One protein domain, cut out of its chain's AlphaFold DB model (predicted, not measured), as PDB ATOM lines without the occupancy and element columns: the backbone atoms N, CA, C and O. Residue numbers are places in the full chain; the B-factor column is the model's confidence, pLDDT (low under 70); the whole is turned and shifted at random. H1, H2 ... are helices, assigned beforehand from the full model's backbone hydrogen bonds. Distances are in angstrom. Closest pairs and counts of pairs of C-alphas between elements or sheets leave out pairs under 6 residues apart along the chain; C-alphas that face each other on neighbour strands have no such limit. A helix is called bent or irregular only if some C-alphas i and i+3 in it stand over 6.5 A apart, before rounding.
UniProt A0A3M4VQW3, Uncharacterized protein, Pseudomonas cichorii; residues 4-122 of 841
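What this domain is: This is residues 4 to 122 of the 841 residues of an uncharacterized protein of Pseudomonas cichorii (UniProt A0A3M4VQW3). Look first at the long helix H5, which folds back on itself as a V with two arms, H5a and H5b; H4 packs on both arms, beside H5a as a helical hairpin, and H2 crosses H4 and H5b. Little H3 sits by H2, H6 packs on the last turns of H5b, and residues 4 to 12 of H1 stick out from the body. The printed part has 119 residues with six named helices, H1 to H6 in chain order, and no named strand; its class is all helix. It is compact, with a radius of gyration of the C-alphas of 15.5 A, and spans 45 by 36 by 29 A.

Where its parts are: Find C-alpha 72 at (2.798, -31.742, -13.849), where H5, residues 72 to 109, begins. By its hydrogen bonds it was assigned as one helix, but it is bent: C-alphas 84 and 87 are 9.2 A apart. Its arms are H5a, residues 72 to 84, 18.1 A long, and H5b, residues 87 to 109, 33.1 A. H5b is irregular, with C-alphas 91 and 94 7.7 A apart and a kink of 50 degrees near residue 94. H4 is residues 46 to 61, 22.2 A. H1, residues 4 to 18, runs 20.9 A from C-alpha 4 at (33.558, -17.033, -35.056). H2 is residues 24 to 31, H3 residues 40 to 43, and H6 residues 117 to 120, ending at C-alpha 120 at (16.295, -7.944, -23.010).

How they stand to each other: Look at Arg 82 and Tyr 89, the closest C-alphas of H5a and H5b at 6.0 A: the arms are close but not clearly touching, opposite ways at 38 degrees, only just a steep tilt. H4 and H5a, a hairpin, touch at Arg 51 and Met 81, closest C-alphas 4.9 A, at a shallow tilt of 19 degrees, opposite ways. H5b, with residues 96 to 104 alone, touches H4; the closest C-alphas are Val 56 and Asp 100, 5.7 A, the same way at 35.4 degrees, only just steep. H2 touches H4 at Gly 24 and Arg 49, closest C-alphas 5.0 A, about perpendicular at 89 degrees. It touches H5b at Ser 31 and Leu 95, closest C-alphas 7.4 A, about perpendicular at 83 degrees. The packing of these helices is mostly crossed: of the 4 pairs that touch and have a tilt, 1 is at a shallow tilt. H3 only just touches H2, with 3 pairs of C-alphas within 8 A, the closest Leu 28 and Lys 41 at 6.4 A. H6 touches H5b at Leu 107 and Ile 117, closest C-alphas 4.6 A. H1 touches no helix. Every O i to N i+4 pair is within hydrogen-bond range in H1, H2, H4 and H5a, and 16 of 19 are in H5b; H3 and H6 are too short for such a pair.

The domain as a whole: The C-alphas of Glu 4 and Ala 87 are the two farthest apart, 49.3 A. The printed part has no cut, and no link between its helices is long; residues 64 to 69, in the short link from H4 to H5, stand free. Mean pLDDT of the printed part is 76.4; it is under 70 at residues 4, 33, 62 to 71, 101 and 103 to 116.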
ATOM      1  N   GLU A   4      33.511 -18.072 -36.093       67.44
ATOM      2  CA  GLU A   4      33.558 -17.033 -35.056       67.44
ATOM      3  C   GLU A   4      32.153 -16.635 -34.586       67.44
ATOM      4  O   GLU A   4      31.943 -16.407 -33.397       67.44
ATOM      5  N   GLU A   5      31.164 -16.585 -35.483       70.94
ATOM      6  CA  GLU A   5      29.797 -16.222 -35.104       70.94
ATOM      7  C   GLU A   5      29.124 -17.336 -34.295       70.94
ATOM      8  O   GLU A   5      28.528 -17.056 -33.254       70.94
ATOM      9  N   THR A   6      29.283 -18.595 -34.715       76.62
ATOM     10  CA  THR A   6      28.838 -19.770 -33.949       76.62
ATOM     11  C   THR A   6      29.512 -19.805 -32.573       76.62
ATOM     12  O   THR A   6      28.829 -19.986 -31.565       76.62
ATOM     13  N   GLN A   7      30.823 -19.539 -32.497       75.25
ATOM     14  CA  GLN A   7      31.558 -19.448 -31.232       75.25
ATOM     15  C   GLN A   7      31.070 -18.281 -30.359       75.25
ATOM     16  O   GLN A   7      30.914 -18.451 -29.151       75.25
ATOM     17  N   LYS A   8      30.804 -17.105 -30.940       81.44
ATOM     18  CA  LYS A   8      30.301 -15.923 -30.224       81.44
ATOM     19  C   LYS A   8      28.906 -16.165 -29.656       81.44
ATOM     20  O   LYS A   8      28.695 -15.934 -28.468       81.44
ATOM     21  N   LYS A   9      27.992 -16.700 -30.470       82.25
ATOM     22  CA  LYS A   9      26.656 -17.141 -30.046       82.25
ATOM     23  C   LYS A   9      26.749 -18.177 -28.925       82.25
ATOM     24  O   LYS A   9      26.105 -18.002 -27.898       82.25
ATOM     25  N   TYR A  10      27.606 -19.189 -29.054       77.94
ATOM     26  CA  TYR A  10      27.763 -20.206 -28.011       77.94
ATOM     27  C   TYR A  10      28.311 -19.627 -26.697       77.94
ATOM     28  O   TYR A  10      27.684 -19.782 -25.655       77.94
ATOM     29  N   VAL A  11      29.436 -18.904 -26.738       73.94
ATOM     30  CA  VAL A  11      30.105 -18.371 -25.535       73.94
ATOM     31  C   VAL A  11      29.251 -17.324 -24.817       73.94
ATOM     32  O   VAL A  11      29.109 -17.399 -23.598       73.94
ATOM     33  N   MET A  12      28.658 -16.371 -25.545       83.69
ATOM     34  CA  MET A  12      27.792 -15.359 -24.923       83.69
ATOM     35  C   MET A  12      26.460 -15.962 -24.472       83.69
ATOM     36  O   MET A  12      25.938 -15.558 -23.441       83.69
ATOM     37  N   GLY A  13      25.952 -16.968 -25.189       79.12
ATOM     38  CA  GLY A  13      24.770 -17.722 -24.783       79.12
ATOM     39  C   GLY A  13      24.988 -18.441 -23.454       79.12
ATOM     40  O   GLY A  13      24.230 -18.217 -22.519       79.12
ATOM     41  N   CYS A  14      26.067 -19.220 -23.336       74.31
ATOM     42  CA  CYS A  14      26.423 -19.907 -22.093       74.31
ATOM     43  C   CYS A  14      26.643 -18.919 -20.933       74.31
ATOM     44  O   CYS A  14      26.235 -19.197 -19.812       74.31
ATOM     45  N   TYR A  15      27.242 -17.744 -21.173       78.56
ATOM     46  CA  TYR A  15      27.357 -16.728 -20.122       78.56
ATOM     47  C   TYR A  15      25.981 -16.225 -19.651       78.56
ATOM     48  O   TYR A  15      25.726 -16.204 -18.448       78.56
ATOM     49  N   ILE A  16      25.077 -15.878 -20.572       83.31
ATOM     50  CA  ILE A  16      23.721 -15.423 -20.223       83.31
ATOM     51  C   ILE A  16      22.938 -16.550 -19.525       83.31
ATOM     52  O   ILE A  16      22.257 -16.287 -18.539       83.31
ATOM     53  N   GLU A  17      23.103 -17.803 -19.956       82.56
ATOM     54  CA  GLU A  17      22.567 -19.001 -19.293       82.56
ATOM     55  C   GLU A  17      23.045 -19.114 -17.831       82.56
ATOM     56  O   GLU A  17      22.231 -19.372 -16.942       82.56
ATOM     57  N   THR A  18      24.319 -18.817 -17.528       79.62
ATOM     58  CA  THR A  18      24.816 -18.812 -16.133       79.62
ATOM     59  C   THR A  18      24.229 -17.711 -15.242       79.62
ATOM     60  O   THR A  18      24.338 -17.824 -14.022       79.62
ATOM     61  N   LEU A  19      23.588 -16.675 -15.799       80.75
ATOM     62  CA  LEU A  19      22.943 -15.617 -15.005       80.75
ATOM     63  C   LEU A  19      21.604 -16.057 -14.387       80.75
ATOM     64  O   LEU A  19      21.149 -15.421 -13.440       80.75
ATOM     65  N   TYR A  20      20.981 -17.124 -14.902       80.06
ATOM     66  CA  TYR A  20      19.697 -17.645 -14.406       80.06
ATOM     67  C   TYR A  20      19.663 -19.167 -14.187       80.06
ATOM     68  O   TYR A  20      18.659 -19.698 -13.719       80.06
ATOM     69  N   THR A  21      20.727 -19.902 -14.515       83.69
ATOM     70  CA  THR A  21      20.776 -21.355 -14.298       83.69
ATOM     71  C   THR A  21      21.283 -21.682 -12.897       83.69
ATOM     72  O   THR A  21      22.437 -21.422 -12.544       83.69
ATOM     73  N   VAL A  22      20.429 -22.312 -12.094       85.50
ATOM     74  CA  VAL A  22      20.801 -22.841 -10.780       85.50
ATOM     75  C   VAL A  22      21.645 -24.105 -10.956       85.50
ATOM     76  O   VAL A  22      21.365 -24.946 -11.808       85.50
ATOM     77  N   THR A  23      22.686 -24.248 -10.142       84.81
ATOM     78  CA  THR A  23      23.614 -25.387 -10.130       84.81
ATOM     79  C   THR A  23      23.980 -25.734  -8.688       84.81
ATOM     80  O   THR A  23      23.804 -24.912  -7.785       84.81
ATOM     81  N   GLY A  24      24.551 -26.919  -8.455       77.75
ATOM     82  CA  GLY A  24      25.050 -27.290  -7.124       77.75
ATOM     83  C   GLY A  24      26.029 -26.264  -6.536       77.75
ATOM     84  O   GLY A  24      25.957 -25.962  -5.346       77.75
ATOM     85  N   ASP A  25      26.872 -25.655  -7.375       76.00
ATOM     86  CA  ASP A  25      27.836 -24.635  -6.956       76.00
ATOM     87  C   ASP A  25      27.209 -23.257  -6.712       76.00
ATOM     88  O   ASP A  25      27.697 -22.522  -5.852       76.00
ATOM     89  N   SER A  26      26.139 -22.873  -7.423       76.88
ATOM     90  CA  SER A  26      25.443 -21.613  -7.116       76.88
ATOM     91  C   SER A  26      24.633 -21.716  -5.822       76.88
ATOM     92  O   SER A  26      24.642 -20.766  -5.040       76.88
ATOM     93  N   ILE A  27      24.058 -22.887  -5.520       83.62
ATOM     94  CA  ILE A  27      23.434 -23.184  -4.216       83.62
ATOM     95  C   ILE A  27      24.470 -23.074  -3.085       83.62
ATOM     96  O   ILE A  27      24.215 -22.408  -2.084       83.62
ATOM     97  N   LEU A  28      25.663 -23.661  -3.255       83.75
ATOM     98  CA  LEU A  28      26.749 -23.586  -2.264       83.75
ATOM     99  C   LEU A  28      27.302 -22.164  -2.071       83.75
ATOM    100  O   LEU A  28      27.680 -21.798  -0.962       83.75
ATOM    101  N   LYS A  29      27.345 -21.343  -3.127       80.00
ATOM    102  CA  LYS A  29      27.730 -19.923  -3.021       80.00
ATOM    103  C   LYS A  29      26.651 -19.094  -2.324       80.00
ATOM    104  O   LYS A  29      26.988 -18.243  -1.506       80.00
ATOM    105  N   ALA A  30      25.373 -19.361  -2.594       75.44
ATOM    106  CA  ALA A  30      24.263 -18.713  -1.900       75.44
ATOM    107  C   ALA A  30      24.244 -19.074  -0.402       75.44
ATOM    108  O   ALA A  30      24.091 -18.190   0.437       75.44
ATOM    109  N   SER A  31      24.495 -20.341  -0.050       79.88
ATOM    110  CA  SER A  31      24.519 -20.795   1.348       79.88
ATOM    111  C   SER A  31      25.710 -20.261   2.161       79.88
ATOM    112  O   SER A  31      25.666 -20.288   3.385       79.88
ATOM    113  N   GLN A  32      26.763 -19.753   1.506       75.06
ATOM    114  CA  GLN A  32      27.872 -19.034   2.157       75.06
ATOM    115  C   GLN A  32      27.538 -17.569   2.481       75.06
ATOM    116  O   GLN A  32      28.249 -16.951   3.270       75.06
ATOM    117  N   GLY A  33      26.485 -17.003   1.880       67.19
ATOM    118  CA  GLY A  33      26.050 -15.624   2.121       67.19
ATOM    119  C   GLY A  33      25.212 -15.431   3.391       67.19
ATOM    120  O   GLY A  33      25.065 -14.301   3.846       67.19
ATOM    121  N   ASP A  34      24.684 -16.514   3.969       72.44
ATOM    122  CA  ASP A  34      23.833 -16.497   5.163       72.44
ATOM    123  C   ASP A  34      24.335 -17.542   6.183       72.44
ATOM    124  O   ASP A  34      24.311 -18.743   5.887       72.44
ATOM    125  N   PRO A  35      24.762 -17.132   7.398       75.75
ATOM    126  CA  PRO A  35      25.218 -18.049   8.444       75.75
ATOM    127  C   PRO A  35      24.234 -19.176   8.790       75.75
ATOM    128  O   PRO A  35      24.678 -20.242   9.217       75.75
ATOM    129  N   ARG A  36      22.921 -18.990   8.570       77.12
ATOM    130  CA  ARG A  36      21.891 -20.025   8.794       77.12
ATOM    131  C   ARG A  36      22.091 -21.267   7.921       77.12
ATOM    132  O   ARG A  36      21.658 -22.353   8.307       77.12
ATOM    133  N   PHE A  37      22.745 -21.125   6.766       85.06
ATOM    134  CA  PHE A  37      22.892 -22.191   5.769       85.06
ATOM    135  C   PHE A  37      24.348 -22.601   5.504       85.06
ATOM    136  O   PHE A  37      24.599 -23.414   4.613       85.06
ATOM    137  N   ALA A  38      25.305 -22.106   6.297       79.75
ATOM    138  CA  ALA A  38      26.734 -22.366   6.107       79.75
ATOM    139  C   ALA A  38      27.088 -23.871   6.049       79.75
ATOM    140  O   ALA A  38      27.957 -24.269   5.274       79.75
ATOM    141  N   THR A  39      26.371 -24.714   6.800       86.00
ATOM    142  CA  THR A  39      26.568 -26.176   6.863       86.00
ATOM    143  C   THR A  39      25.972 -26.959   5.686       86.00
ATOM    144  O   THR A  39      26.166 -28.171   5.606       86.00
ATOM    145  N   LEU A  40      25.264 -26.312   4.743       88.62
ATOM    146  CA  LEU A  40      24.592 -26.993   3.621       88.62
ATOM    147  C   LEU A  40      25.541 -27.895   2.826       88.62
ATOM    148  O   LEU A  40      25.126 -28.949   2.345       88.62
ATOM    149  N   LYS A  41      26.813 -27.502   2.694       87.81
ATOM    150  CA  LYS A  41      27.838 -28.279   1.990       87.81
ATOM    151  C   LYS A  41      28.039 -29.674   2.583       87.81
ATOM    152  O   LYS A  41      28.223 -30.622   1.820       87.81
ATOM    153  N   ASP A  42      27.998 -29.761   3.907       89.25
ATOM    154  CA  ASP A  42      28.366 -30.945   4.680       89.25
ATOM    155  C   ASP A  42      27.127 -31.792   5.024       89.25
ATOM    156  O   ASP A  42      27.220 -33.010   5.140       89.25
ATOM    157  N   GLU A  43      25.952 -31.158   5.113       89.81
ATOM    158  CA  GLU A  43      24.665 -31.829   5.349       89.81
ATOM    159  C   GLU A  43      23.985 -32.351   4.071       89.81
ATOM    160  O   GLU A  43      23.160 -33.258   4.159       89.81
ATOM    161  N   THR A  44      24.308 -31.815   2.886       89.31
ATOM    162  CA  THR A  44      23.723 -32.275   1.609       89.31
ATOM    163  C   THR A  44      24.735 -32.995   0.720       89.31
ATOM    164  O   THR A  44      25.914 -32.639   0.650       89.31
ATOM    165  N   ASN A  45      24.267 -33.988  -0.034       90.19
ATOM    166  CA  ASN A  45      25.047 -34.643  -1.083       90.19
ATOM    167  C   ASN A  45      24.875 -33.944  -2.455       90.19
ATOM    168  O   ASN A  45      24.126 -32.974  -2.605       90.19
ATOM    169  N   ALA A  46      25.607 -34.412  -3.471       86.88
ATOM    170  CA  ALA A  46      25.565 -33.819  -4.810       86.88
ATOM    171  C   ALA A  46      24.209 -34.006  -5.521       86.88
ATOM    172  O   ALA A  46      23.762 -33.089  -6.204       86.88
ATOM    173  N   GLU A  47      23.531 -35.144  -5.329       88.50
ATOM    174  CA  GLU A  47      22.214 -35.390  -5.926       88.50
ATOM    175  C   GLU A  47      21.151 -34.469  -5.318       88.50
ATOM    176  O   GLU A  47      20.404 -33.838  -6.055       88.50
ATOM    177  N   GLN A  48      21.124 -34.313  -3.993       89.38
ATOM    178  CA  GLN A  48      20.193 -33.420  -3.293       89.38
ATOM    179  C   GLN A  48      20.297 -31.974  -3.798       89.38
ATOM    180  O   GLN A  48      19.281 -31.336  -4.077       89.38
ATOM    181  N   ARG A  49      21.526 -31.473  -3.991       91.19
ATOM    182  CA  ARG A  49      21.763 -30.162  -4.617       91.19
ATOM    183  C   ARG A  49      21.307 -30.123  -6.077       91.19
ATOM    184  O   ARG A  49      20.735 -29.119  -6.497       91.19
ATOM    185  N   GLN A  50      21.491 -31.206  -6.833       89.69
ATOM    186  CA  GLN A  50      20.971 -31.302  -8.197       89.69
ATOM    187  C   GLN A  50      19.434 -31.283  -8.229       89.69
ATOM    188  O   GLN A  50      18.881 -30.542  -9.029       89.69
ATOM    189  N   ARG A  51      18.726 -31.973  -7.323       87.75
ATOM    190  CA  ARG A  51      17.247 -31.947  -7.279       87.75
ATOM    191  C   ARG A  51      16.678 -30.555  -6.986       87.75
ATOM    192  O   ARG A  51      15.619 -30.214  -7.509       87.75
ATOM    193  N   ILE A  52      17.375 -29.741  -6.184       87.06
ATOM    194  CA  ILE A  52      17.030 -28.322  -5.981       87.06
ATOM    195  C   ILE A  52      17.182 -27.546  -7.296       87.06
ATOM    196  O   ILE A  52      16.257 -26.843  -7.706       87.06
ATOM    197  N   ALA A  53      18.325 -27.696  -7.973       87.00
ATOM    198  CA  ALA A  53      18.586 -27.048  -9.255       87.00
ATOM    199  C   ALA A  53      17.573 -27.470 -10.338       87.00
ATOM    200  O   ALA A  53      17.018 -26.612 -11.022       87.00
ATOM    201  N   ASP A  54      17.273 -28.768 -10.444       87.44
ATOM    202  CA  ASP A  54      16.290 -29.337 -11.372       87.44
ATOM    203  C   ASP A  54      14.907 -28.691 -11.186       87.44
ATOM    204  O   ASP A  54      14.288 -28.276 -12.165       87.44
ATOM    205  N   TYR A  55      14.429 -28.561  -9.939       86.75
ATOM    206  CA  TYR A  55      13.140 -27.928  -9.635       86.75
ATOM    207  C   TYR A  55      13.089 -26.460 -10.090       86.75
ATOM    208  O   TYR A  55      12.150 -26.083 -10.801       86.75
ATOM    209  N   VAL A  56      14.083 -25.642  -9.722       83.44
ATOM    210  CA  VAL A  56      14.083 -24.203 -10.053       83.44
ATOM    211  C   VAL A  56      14.253 -23.984 -11.560       83.44
ATOM    212  O   VAL A  56      13.476 -23.248 -12.171       83.44
ATOM    213  N   ASN A  57      15.202 -24.679 -12.194       85.62
ATOM    214  CA  ASN A  57      15.446 -24.561 -13.634       85.62
ATOM    215  C   ASN A  57      14.219 -25.002 -14.450       85.62
ATOM    216  O   ASN A  57      13.808 -24.300 -15.376       85.62
ATOM    217  N   LEU A  58      13.572 -26.116 -14.085       82.25
ATOM    218  CA  LEU A  58      12.387 -26.619 -14.789       82.25
ATOM    219  C   LEU A  58      11.177 -25.683 -14.632       82.25
ATOM    220  O   LEU A  58      10.464 -25.435 -15.607       82.25
ATOM    221  N   LYS A  59      10.969 -25.115 -13.435       78.12
ATOM    222  CA  LYS A  59       9.949 -24.079 -13.189       78.12
ATOM    223  C   LYS A  59      10.157 -22.870 -14.109       78.12
ATOM    224  O   LYS A  59       9.204 -22.399 -14.729       78.12
ATOM    225  N   ASN A  60      11.403 -22.420 -14.247       73.56
ATOM    226  CA  ASN A  60      11.774 -21.210 -14.986       73.56
ATOM    227  C   ASN A  60      11.979 -21.427 -16.503       73.56
ATOM    228  O   ASN A  60      12.164 -20.466 -17.256       73.56
ATOM    229  N   GLN A  61      11.880 -22.674 -16.975       71.06
ATOM    230  CA  GLN A  61      11.703 -23.031 -18.390       71.06
ATOM    231  C   GLN A  61      10.219 -23.162 -18.781       71.06
ATOM    232  O   GLN A  61       9.842 -22.812 -19.896       71.06
ATOM    233  N   GLN A  62       9.354 -23.654 -17.885       64.31
ATOM    234  CA  GLN A  62       7.961 -24.013 -18.218       64.31
ATOM    235  C   GLN A  62       6.910 -22.944 -17.866       64.31
ATOM    236  O   GLN A  62       5.707 -23.180 -17.991       64.31
ATOM    237  N   LYS A  63       7.347 -21.753 -17.445       53.66
ATOM    238  CA  LYS A  63       6.483 -20.675 -16.937       53.66
ATOM    239  C   LYS A  63       5.513 -20.076 -17.970       53.66
ATOM    240  O   LYS A  63       4.515 -19.478 -17.585       53.66
ATOM    241  N   PHE A  64       5.758 -20.308 -19.260       43.50
ATOM    242  CA  PHE A  64       4.907 -19.875 -20.378       43.50
ATOM    243  C   PHE A  64       3.777 -20.859 -20.750       43.50
ATOM    244  O   PHE A  64       3.134 -20.671 -21.776       43.50
ATOM    245  N   ALA A  65       3.518 -21.903 -19.950       39.66
ATOM    246  CA  ALA A  65       2.455 -22.873 -20.236       39.66
ATOM    247  C   ALA A  65       1.033 -22.307 -20.010       39.66
ATOM    248  O   ALA A  65       0.323 -22.043 -20.970       39.66
ATOM    249  N   ASN A  66       0.606 -22.126 -18.752       39.34
ATOM    250  CA  ASN A  66      -0.730 -21.623 -18.389       39.34
ATOM    251  C   ASN A  66      -0.669 -20.835 -17.069       39.34
ATOM    252  O   ASN A  66      -0.024 -21.289 -16.125       39.34
ATOM    253  N   LEU A  67      -1.435 -19.742 -16.933       36.19
ATOM    254  CA  LEU A  67      -1.530 -18.991 -15.665       36.19
ATOM    255  C   LEU A  67      -2.197 -19.756 -14.506       36.19
ATOM    256  O   LEU A  67      -2.008 -19.392 -13.349       36.19
ATOM    257  N   TRP A  68      -2.992 -20.788 -14.804       36.59
ATOM    258  CA  TRP A  68      -3.892 -21.436 -13.838       36.59
ATOM    259  C   TRP A  68      -3.476 -22.859 -13.436       36.59
ATOM    260  O   TRP A  68      -4.207 -23.533 -12.717       36.59
ATOM    261  N   SER A  69      -2.312 -23.338 -13.888       47.41
ATOM    262  CA  SER A  69      -1.832 -24.689 -13.575       47.41
ATOM    263  C   SER A  69      -0.310 -24.747 -13.483       47.41
ATOM    264  O   SER A  69       0.375 -24.525 -14.482       47.41
ATOM    265  N   THR A  70       0.233 -25.147 -12.331       57.19
ATOM    266  CA  THR A  70       1.622 -25.624 -12.263       57.19
ATOM    267  C   THR A  70       1.763 -26.854 -13.169       57.19
ATOM    268  O   THR A  70       1.007 -27.810 -12.980       57.19
ATOM    269  N   PRO A  71       2.698 -26.881 -14.139       66.69
ATOM    270  CA  PRO A  71       2.891 -28.051 -14.991       66.69
ATOM    271  C   PRO A  71       3.187 -29.306 -14.164       66.69
ATOM    272  O   PRO A  71       3.950 -29.251 -13.196       66.69
ATOM    273  N   VAL A  72       2.632 -30.456 -14.563       72.06
ATOM    274  CA  VAL A  72       2.798 -31.742 -13.849       72.06
ATOM    275  C   VAL A  72       4.281 -32.109 -13.681       72.06
ATOM    276  O   VAL A  72       4.674 -32.675 -12.665       72.06
ATOM    277  N   SER A  73       5.119 -31.722 -14.642       75.19
ATOM    278  CA  SER A  73       6.582 -31.784 -14.603       75.19
ATOM    279  C   SER A  73       7.202 -30.965 -13.462       75.19
ATOM    280  O   SER A  73       8.005 -31.503 -12.704       75.19
ATOM    281  N   VAL A  74       6.800 -29.701 -13.282       78.62
ATOM    282  CA  VAL A  74       7.281 -28.832 -12.187       78.62
ATOM    283  C   VAL A  74       6.789 -29.338 -10.830       78.62
ATOM    284  O   VAL A  74       7.561 -29.392  -9.872       78.62
ATOM    285  N   ALA A  75       5.529 -29.779 -10.748       77.75
ATOM    286  CA  ALA A  75       4.979 -30.391  -9.538       77.75
ATOM    287  C   ALA A  75       5.746 -31.672  -9.151       77.75
ATOM    288  O   ALA A  75       6.123 -31.839  -7.992       77.75
ATOM    289  N   ARG A  76       6.056 -32.536 -10.129       81.19
ATOM    290  CA  ARG A  76       6.868 -33.747  -9.937       81.19
ATOM    291  C   ARG A  76       8.290 -33.426  -9.475       81.19
ATOM    292  O   ARG A  76       8.744 -34.047  -8.522       81.19
ATOM    293  N   ALA A  77       8.958 -32.443 -10.079       84.50
ATOM    294  CA  ALA A  77      10.289 -32.021  -9.640       84.50
ATOM    295  C   ALA A  77      10.273 -31.477  -8.197       84.50
ATOM    296  O   ALA A  77      11.150 -31.817  -7.406       84.50
ATOM    297  N   LYS A  78       9.236 -30.718  -7.808       86.56
ATOM    298  CA  LYS A  78       9.074 -30.239  -6.422       86.56
ATOM    299  C   LYS A  78       8.859 -31.383  -5.421       86.56
ATOM    300  O   LYS A  78       9.346 -31.287  -4.295       86.56
ATOM    301  N   MET A  79       8.167 -32.457  -5.813       84.94
ATOM    302  CA  MET A  79       8.036 -33.670  -4.989       84.94
ATOM    303  C   MET A  79       9.372 -34.415  -4.877       84.94
ATOM    304  O   MET A  79       9.842 -34.613  -3.763       84.94
ATOM    305  N   GLN A  80      10.051 -34.691  -5.994       88.62
ATOM    306  CA  GLN A  80      11.355 -35.376  -6.007       88.62
ATOM    307  C   GLN A  80      12.437 -34.628  -5.209       88.62
ATOM    308  O   GLN A  80      13.241 -35.245  -4.512       88.62
ATOM    309  N   MET A  81      12.439 -33.293  -5.251       92.62
ATOM    310  CA  MET A  81      13.299 -32.455  -4.409       92.62
ATOM    311  C   MET A  81      12.983 -32.625  -2.913       92.62
ATOM    312  O   MET A  81      13.901 -32.778  -2.108       92.62
ATOM    313  N   ARG A  82      11.699 -32.627  -2.530       91.19
ATOM    314  CA  ARG A  82      11.266 -32.832  -1.135       91.19
ATOM    315  C   ARG A  82      11.587 -34.240  -0.632       91.19
ATOM    316  O   ARG A  82      12.078 -34.375   0.482       91.19
ATOM    317  N   GLU A  83      11.366 -35.260  -1.455       90.25
ATOM    318  CA  GLU A  83      11.698 -36.662  -1.169       90.25
ATOM    319  C   GLU A  83      13.210 -36.854  -0.977       90.25
ATOM    320  O   GLU A  83      13.634 -37.461   0.003       90.25
ATOM    321  N   SER A  84      14.030 -36.277  -1.863       91.94
ATOM    322  CA  SER A  84      15.496 -36.367  -1.807       91.94
ATOM    323  C   SER A  84      16.101 -35.652  -0.591       91.94
ATOM    324  O   SER A  84      17.075 -36.132  -0.008       91.94
ATOM    325  N   LEU A  85      15.530 -34.515  -0.179       88.56
ATOM    326  CA  LEU A  85      15.980 -33.760   0.997       88.56
ATOM    327  C   LEU A  85      15.433 -34.316   2.322       88.56
ATOM    328  O   LEU A  85      16.100 -34.201   3.350       88.56
ATOM    329  N   GLY A  86      14.228 -34.892   2.325       92.56
ATOM    330  CA  GLY A  86      13.580 -35.431   3.521       92.56
ATOM    331  C   GLY A  86      13.540 -34.419   4.672       92.56
ATOM    332  O   GLY A  86      13.038 -33.303   4.524       92.56
ATOM    333  N   ALA A  87      14.120 -34.790   5.816       90.56
ATOM    334  CA  ALA A  87      14.207 -33.940   7.007       90.56
ATOM    335  C   ALA A  87      15.015 -32.637   6.809       90.56
ATOM    336  O   ALA A  87      14.858 -31.705   7.594       90.56
ATOM    337  N   LEU A  88      15.843 -32.535   5.760       90.25
ATOM    338  CA  LEU A  88      16.582 -31.312   5.430       90.25
ATOM    339  C   LEU A  88      15.722 -30.280   4.684       90.25
ATOM    340  O   LEU A  88      16.097 -29.109   4.638       90.25
ATOM    341  N   TYR A  89      14.577 -30.669   4.106       88.75
ATOM    342  CA  TYR A  89      13.762 -29.742   3.312       88.75
ATOM    343  C   TYR A  89      13.263 -28.529   4.121       88.75
ATOM    344  O   TYR A  89      13.498 -27.412   3.661       88.75
ATOM    345  N   PRO A  90      12.672 -28.675   5.330       87.69
ATOM    346  CA  PRO A  90      12.247 -27.520   6.127       87.69
ATOM    347  C   PRO A  90      13.412 -26.614   6.550       87.69
ATOM    348  O   PRO A  90      13.242 -25.405   6.642       87.69
ATOM    349  N   LYS A  91      14.609 -27.180   6.766       87.88
ATOM    350  CA  LYS A  91      15.806 -26.427   7.179       87.88
ATOM    351  C   LYS A  91      16.345 -25.506   6.080       87.88
ATOM    352  O   LYS A  91      16.902 -24.457   6.389       87.88
ATOM    353  N   TYR A  92      16.186 -25.891   4.814       88.25
ATOM    354  CA  TYR A  92      16.691 -25.138   3.662       88.25
ATOM    355  C   TYR A  92      15.580 -24.542   2.780       88.25
ATOM    356  O   TYR A  92      15.880 -24.036   1.700       88.25
ATOM    357  N   GLN A  93      14.315 -24.563   3.222       85.94
ATOM    358  CA  GLN A  93      13.184 -24.052   2.439       85.94
ATOM    359  C   GLN A  93      13.355 -22.564   2.089       85.94
ATOM    360  O   GLN A  93      13.317 -22.235   0.906       85.94
ATOM    361  N   ASP A  94      13.643 -21.702   3.071       78.81
ATOM    362  CA  ASP A  94      13.966 -20.276   2.884       78.81
ATOM    363  C   ASP A  94      15.004 -20.040   1.777       78.81
ATOM    364  O   ASP A  94      14.847 -19.157   0.933       78.81
ATOM    365  N   LEU A  95      16.086 -20.828   1.776       82.94
ATOM    366  CA  LEU A  95      17.179 -20.697   0.814       82.94
ATOM    367  C   LEU A  95      16.740 -21.130  -0.586       82.94
ATOM    368  O   LEU A  95      17.068 -20.461  -1.562       82.94
ATOM    369  N   ILE A  96      15.986 -22.226  -0.692       81.56
ATOM    370  CA  ILE A  96      15.430 -22.703  -1.964       81.56
ATOM    371  C   ILE A  96      14.465 -21.658  -2.536       81.56
ATOM    372  O   ILE A  96      14.537 -21.361  -3.725       81.56
ATOM    373  N   GLU A  97      13.608 -21.060  -1.707       77.50
ATOM    374  CA  GLU A  97      12.655 -20.024  -2.125       77.50
ATOM    375  C   GLU A  97      13.352 -18.692  -2.459       77.50
ATOM    376  O   GLU A  97      12.976 -18.037  -3.428       77.50
ATOM    377  N   THR A  98      14.443 -18.351  -1.765       75.25
ATOM    378  CA  THR A  98      15.317 -17.210  -2.103       75.25
ATOM    379  C   THR A  98      16.034 -17.420  -3.441       75.25
ATOM    380  O   THR A  98      16.109 -16.502  -4.253       75.25
ATOM    381  N   ILE A  99      16.544 -18.626  -3.717       74.44
ATOM    382  CA  ILE A  99      17.187 -18.963  -5.000       74.44
ATOM    383  C   ILE A  99      16.158 -18.964  -6.141       74.44
ATOM    384  O   ILE A  99      16.437 -18.437  -7.218       74.44
ATOM    385  N   ASP A 100      14.964 -19.511  -5.900       74.38
ATOM    386  CA  ASP A 100      13.835 -19.500  -6.833       74.38
ATOM    387  C   ASP A 100      13.418 -18.050  -7.177       74.38
ATOM    388  O   ASP A 100      13.350 -17.689  -8.353       74.38
ATOM    389  N   GLY A 101      13.266 -17.188  -6.162       63.81
ATOM    390  CA  GLY A 101      12.967 -15.758  -6.308       63.81
ATOM    391  C   GLY A 101      14.054 -14.963  -7.037       63.81
ATOM    392  O   GLY A 101      13.759 -14.317  -8.037       63.81
ATOM    393  N   ASN A 102      15.321 -15.074  -6.622       71.00
ATOM    394  CA  ASN A 102      16.451 -14.405  -7.288       71.00
ATOM    395  C   ASN A 102      16.555 -14.772  -8.780       71.00
ATOM    396  O   ASN A 102      16.935 -13.943  -9.608       71.00
ATOM    397  N   THR A 103      16.220 -16.017  -9.132       68.88
ATOM    398  CA  THR A 103      16.222 -16.477 -10.527       68.88
ATOM    399  C   THR A 103      15.063 -15.867 -11.322       68.88
ATOM    400  O   THR A 103      15.234 -15.507 -12.485       68.88
ATOM    401  N   ASP A 104      13.897 -15.708 -10.695       65.50
ATOM    402  CA  ASP A 104      12.735 -15.021 -11.272       65.50
ATOM    403  C   ASP A 104      13.027 -13.530 -11.519       65.50
ATOM    404  O   ASP A 104      12.814 -13.010 -12.615       65.50
ATOM    405  N   GLU A 105      13.625 -12.858 -10.531       68.12
ATOM    406  CA  GLU A 105      14.043 -11.455 -10.618       68.12
ATOM    407  C   GLU A 105      15.100 -11.207 -11.707       68.12
ATOM    408  O   GLU A 105      15.077 -10.154 -12.348       68.12
ATOM    409  N   ALA A 106      15.997 -12.165 -11.962       66.25
ATOM    410  CA  ALA A 106      16.958 -12.094 -13.065       66.25
ATOM    411  C   ALA A 106      16.295 -12.281 -14.444       66.25
ATOM    412  O   ALA A 106      16.702 -11.657 -15.430       66.25
ATOM    413  N   LEU A 107      15.267 -13.131 -14.532       69.88
ATOM    414  CA  LEU A 107      14.581 -13.452 -15.784       69.88
ATOM    415  C   LEU A 107      13.552 -12.396 -16.197       69.88
ATOM    416  O   LEU A 107      13.556 -11.996 -17.362       69.88
ATOM    417  N   GLU A 108      12.721 -11.918 -15.271       63.22
ATOM    418  CA  GLU A 108      11.627 -10.974 -15.557       63.22
ATOM    419  C   GLU A 108      11.947  -9.528 -15.136       63.22
ATOM    420  O   GLU A 108      11.514  -8.582 -15.795       63.22
ATOM    421  N   GLY A 109      12.775  -9.348 -14.101       52.91
ATOM    422  CA  GLY A 109      13.197  -8.049 -13.569       52.91
ATOM    423  C   GLY A 109      12.728  -7.813 -12.127       52.91
ATOM    424  O   GLY A 109      11.541  -7.873 -11.828       52.91
ATOM    425  N   ALA A 110      13.659  -7.457 -11.238       53.31
ATOM    426  CA  ALA A 110      13.428  -7.273  -9.795       53.31
ATOM    427  C   ALA A 110      12.448  -6.143  -9.390       53.31
ATOM    428  O   ALA A 110      12.156  -5.963  -8.208       53.31
ATOM    429  N   LYS A 111      11.994  -5.301 -10.330       50.69
ATOM    430  CA  LYS A 111      11.201  -4.089 -10.050       50.69
ATOM    431  C   LYS A 111      10.201  -3.800 -11.156       50.69
ATOM    432  O   LYS A 111      10.478  -4.019 -12.331       50.69
ATOM    433  N   MET A 112       9.076  -3.184 -10.794       43.88
ATOM    434  CA  MET A 112       8.059  -2.746 -11.752       43.88
ATOM    435  C   MET A 112       8.659  -1.827 -12.832       43.88
ATOM    436  O   MET A 112       9.154  -0.740 -12.538       43.88
ATOM    437  N   GLY A 113       8.616  -2.280 -14.088       45.09
ATOM    438  CA  GLY A 113       9.157  -1.575 -15.258       45.09
ATOM    439  C   GLY A 113      10.630  -1.848 -15.577       45.09
ATOM    440  O   GLY A 113      11.049  -1.561 -16.698       45.09
ATOM    441  N   GLN A 114      11.397  -2.445 -14.658       54.06
ATOM    442  CA  GLN A 114      12.727  -2.973 -14.976       54.06
ATOM    443  C   GLN A 114      12.584  -4.148 -15.957       54.06
ATOM    444  O   GLN A 114      11.576  -4.848 -15.952       54.06
ATOM    445  N   GLN A 115      13.579  -4.341 -16.822       60.19
ATOM    446  CA  GLN A 115      13.598  -5.423 -17.808       60.19
ATOM    447  C   GLN A 115      14.548  -6.533 -17.348       60.19
ATOM    448  O   GLN A 115      15.734  -6.258 -17.173       60.19
ATOM    449  N   GLY A 116      14.055  -7.760 -17.173       63.09
ATOM    450  CA  GLY A 116      14.893  -8.946 -16.963       63.09
ATOM    451  C   GLY A 116      15.433  -9.558 -18.263       63.09
ATOM    452  O   GLY A 116      15.182  -9.062 -19.365       63.09
ATOM    453  N   ILE A 117      16.167 -10.667 -18.152       80.00
ATOM    454  CA  ILE A 117      16.806 -11.358 -19.287       80.00
ATOM    455  C   ILE A 117      15.796 -11.763 -20.377       80.00
ATOM    456  O   ILE A 117      16.081 -11.546 -21.556       80.00
ATOM    457  N   ASN A 118      14.605 -12.262 -20.025       78.50
ATOM    458  CA  ASN A 118      13.539 -12.591 -20.990       78.50
ATOM    459  C   ASN A 118      13.105 -11.363 -21.809       78.50
ATOM    460  O   ASN A 118      12.700 -11.465 -22.973       78.50
ATOM    461  N   ASP A 119      13.196 -10.179 -21.208       74.50
ATOM    462  CA  ASP A 119      12.732  -8.928 -21.787       74.50
ATOM    463  C   ASP A 119      13.835  -8.210 -22.599       74.50
ATOM    464  O   ASP A 119      13.526  -7.490 -23.552       74.50
ATOM    465  N   LEU A 120      15.113  -8.499 -22.326       83.81
ATOM    466  CA  LEU A 120      16.295  -7.944 -23.010       83.81
ATOM    467  C   LEU A 120      16.865  -8.846 -24.126       83.81
ATOM    468  O   LEU A 120      17.432  -8.338 -25.097       83.81
ATOM    469  N   VAL A 121      16.723 -10.170 -24.002       85.56
ATOM    470  CA  VAL A 121      17.421 -11.193 -24.807       85.56
ATOM    471  C   VAL A 121      16.431 -12.100 -25.545       85.56
ATOM    472  O   VAL A 121      15.336 -12.385 -25.064       85.56
ATOM    473  N   ASN A 122      16.816 -12.596 -26.721       85.06
ATOM    474  CA  ASN A 122      16.083 -13.626 -27.463       85.06
ATOM    475  C   ASN A 122      16.343 -15.021 -26.855       85.06
ATOM    476  O   ASN A 122      17.018 -15.861 -27.453       85.06
TER     477      ASN A 122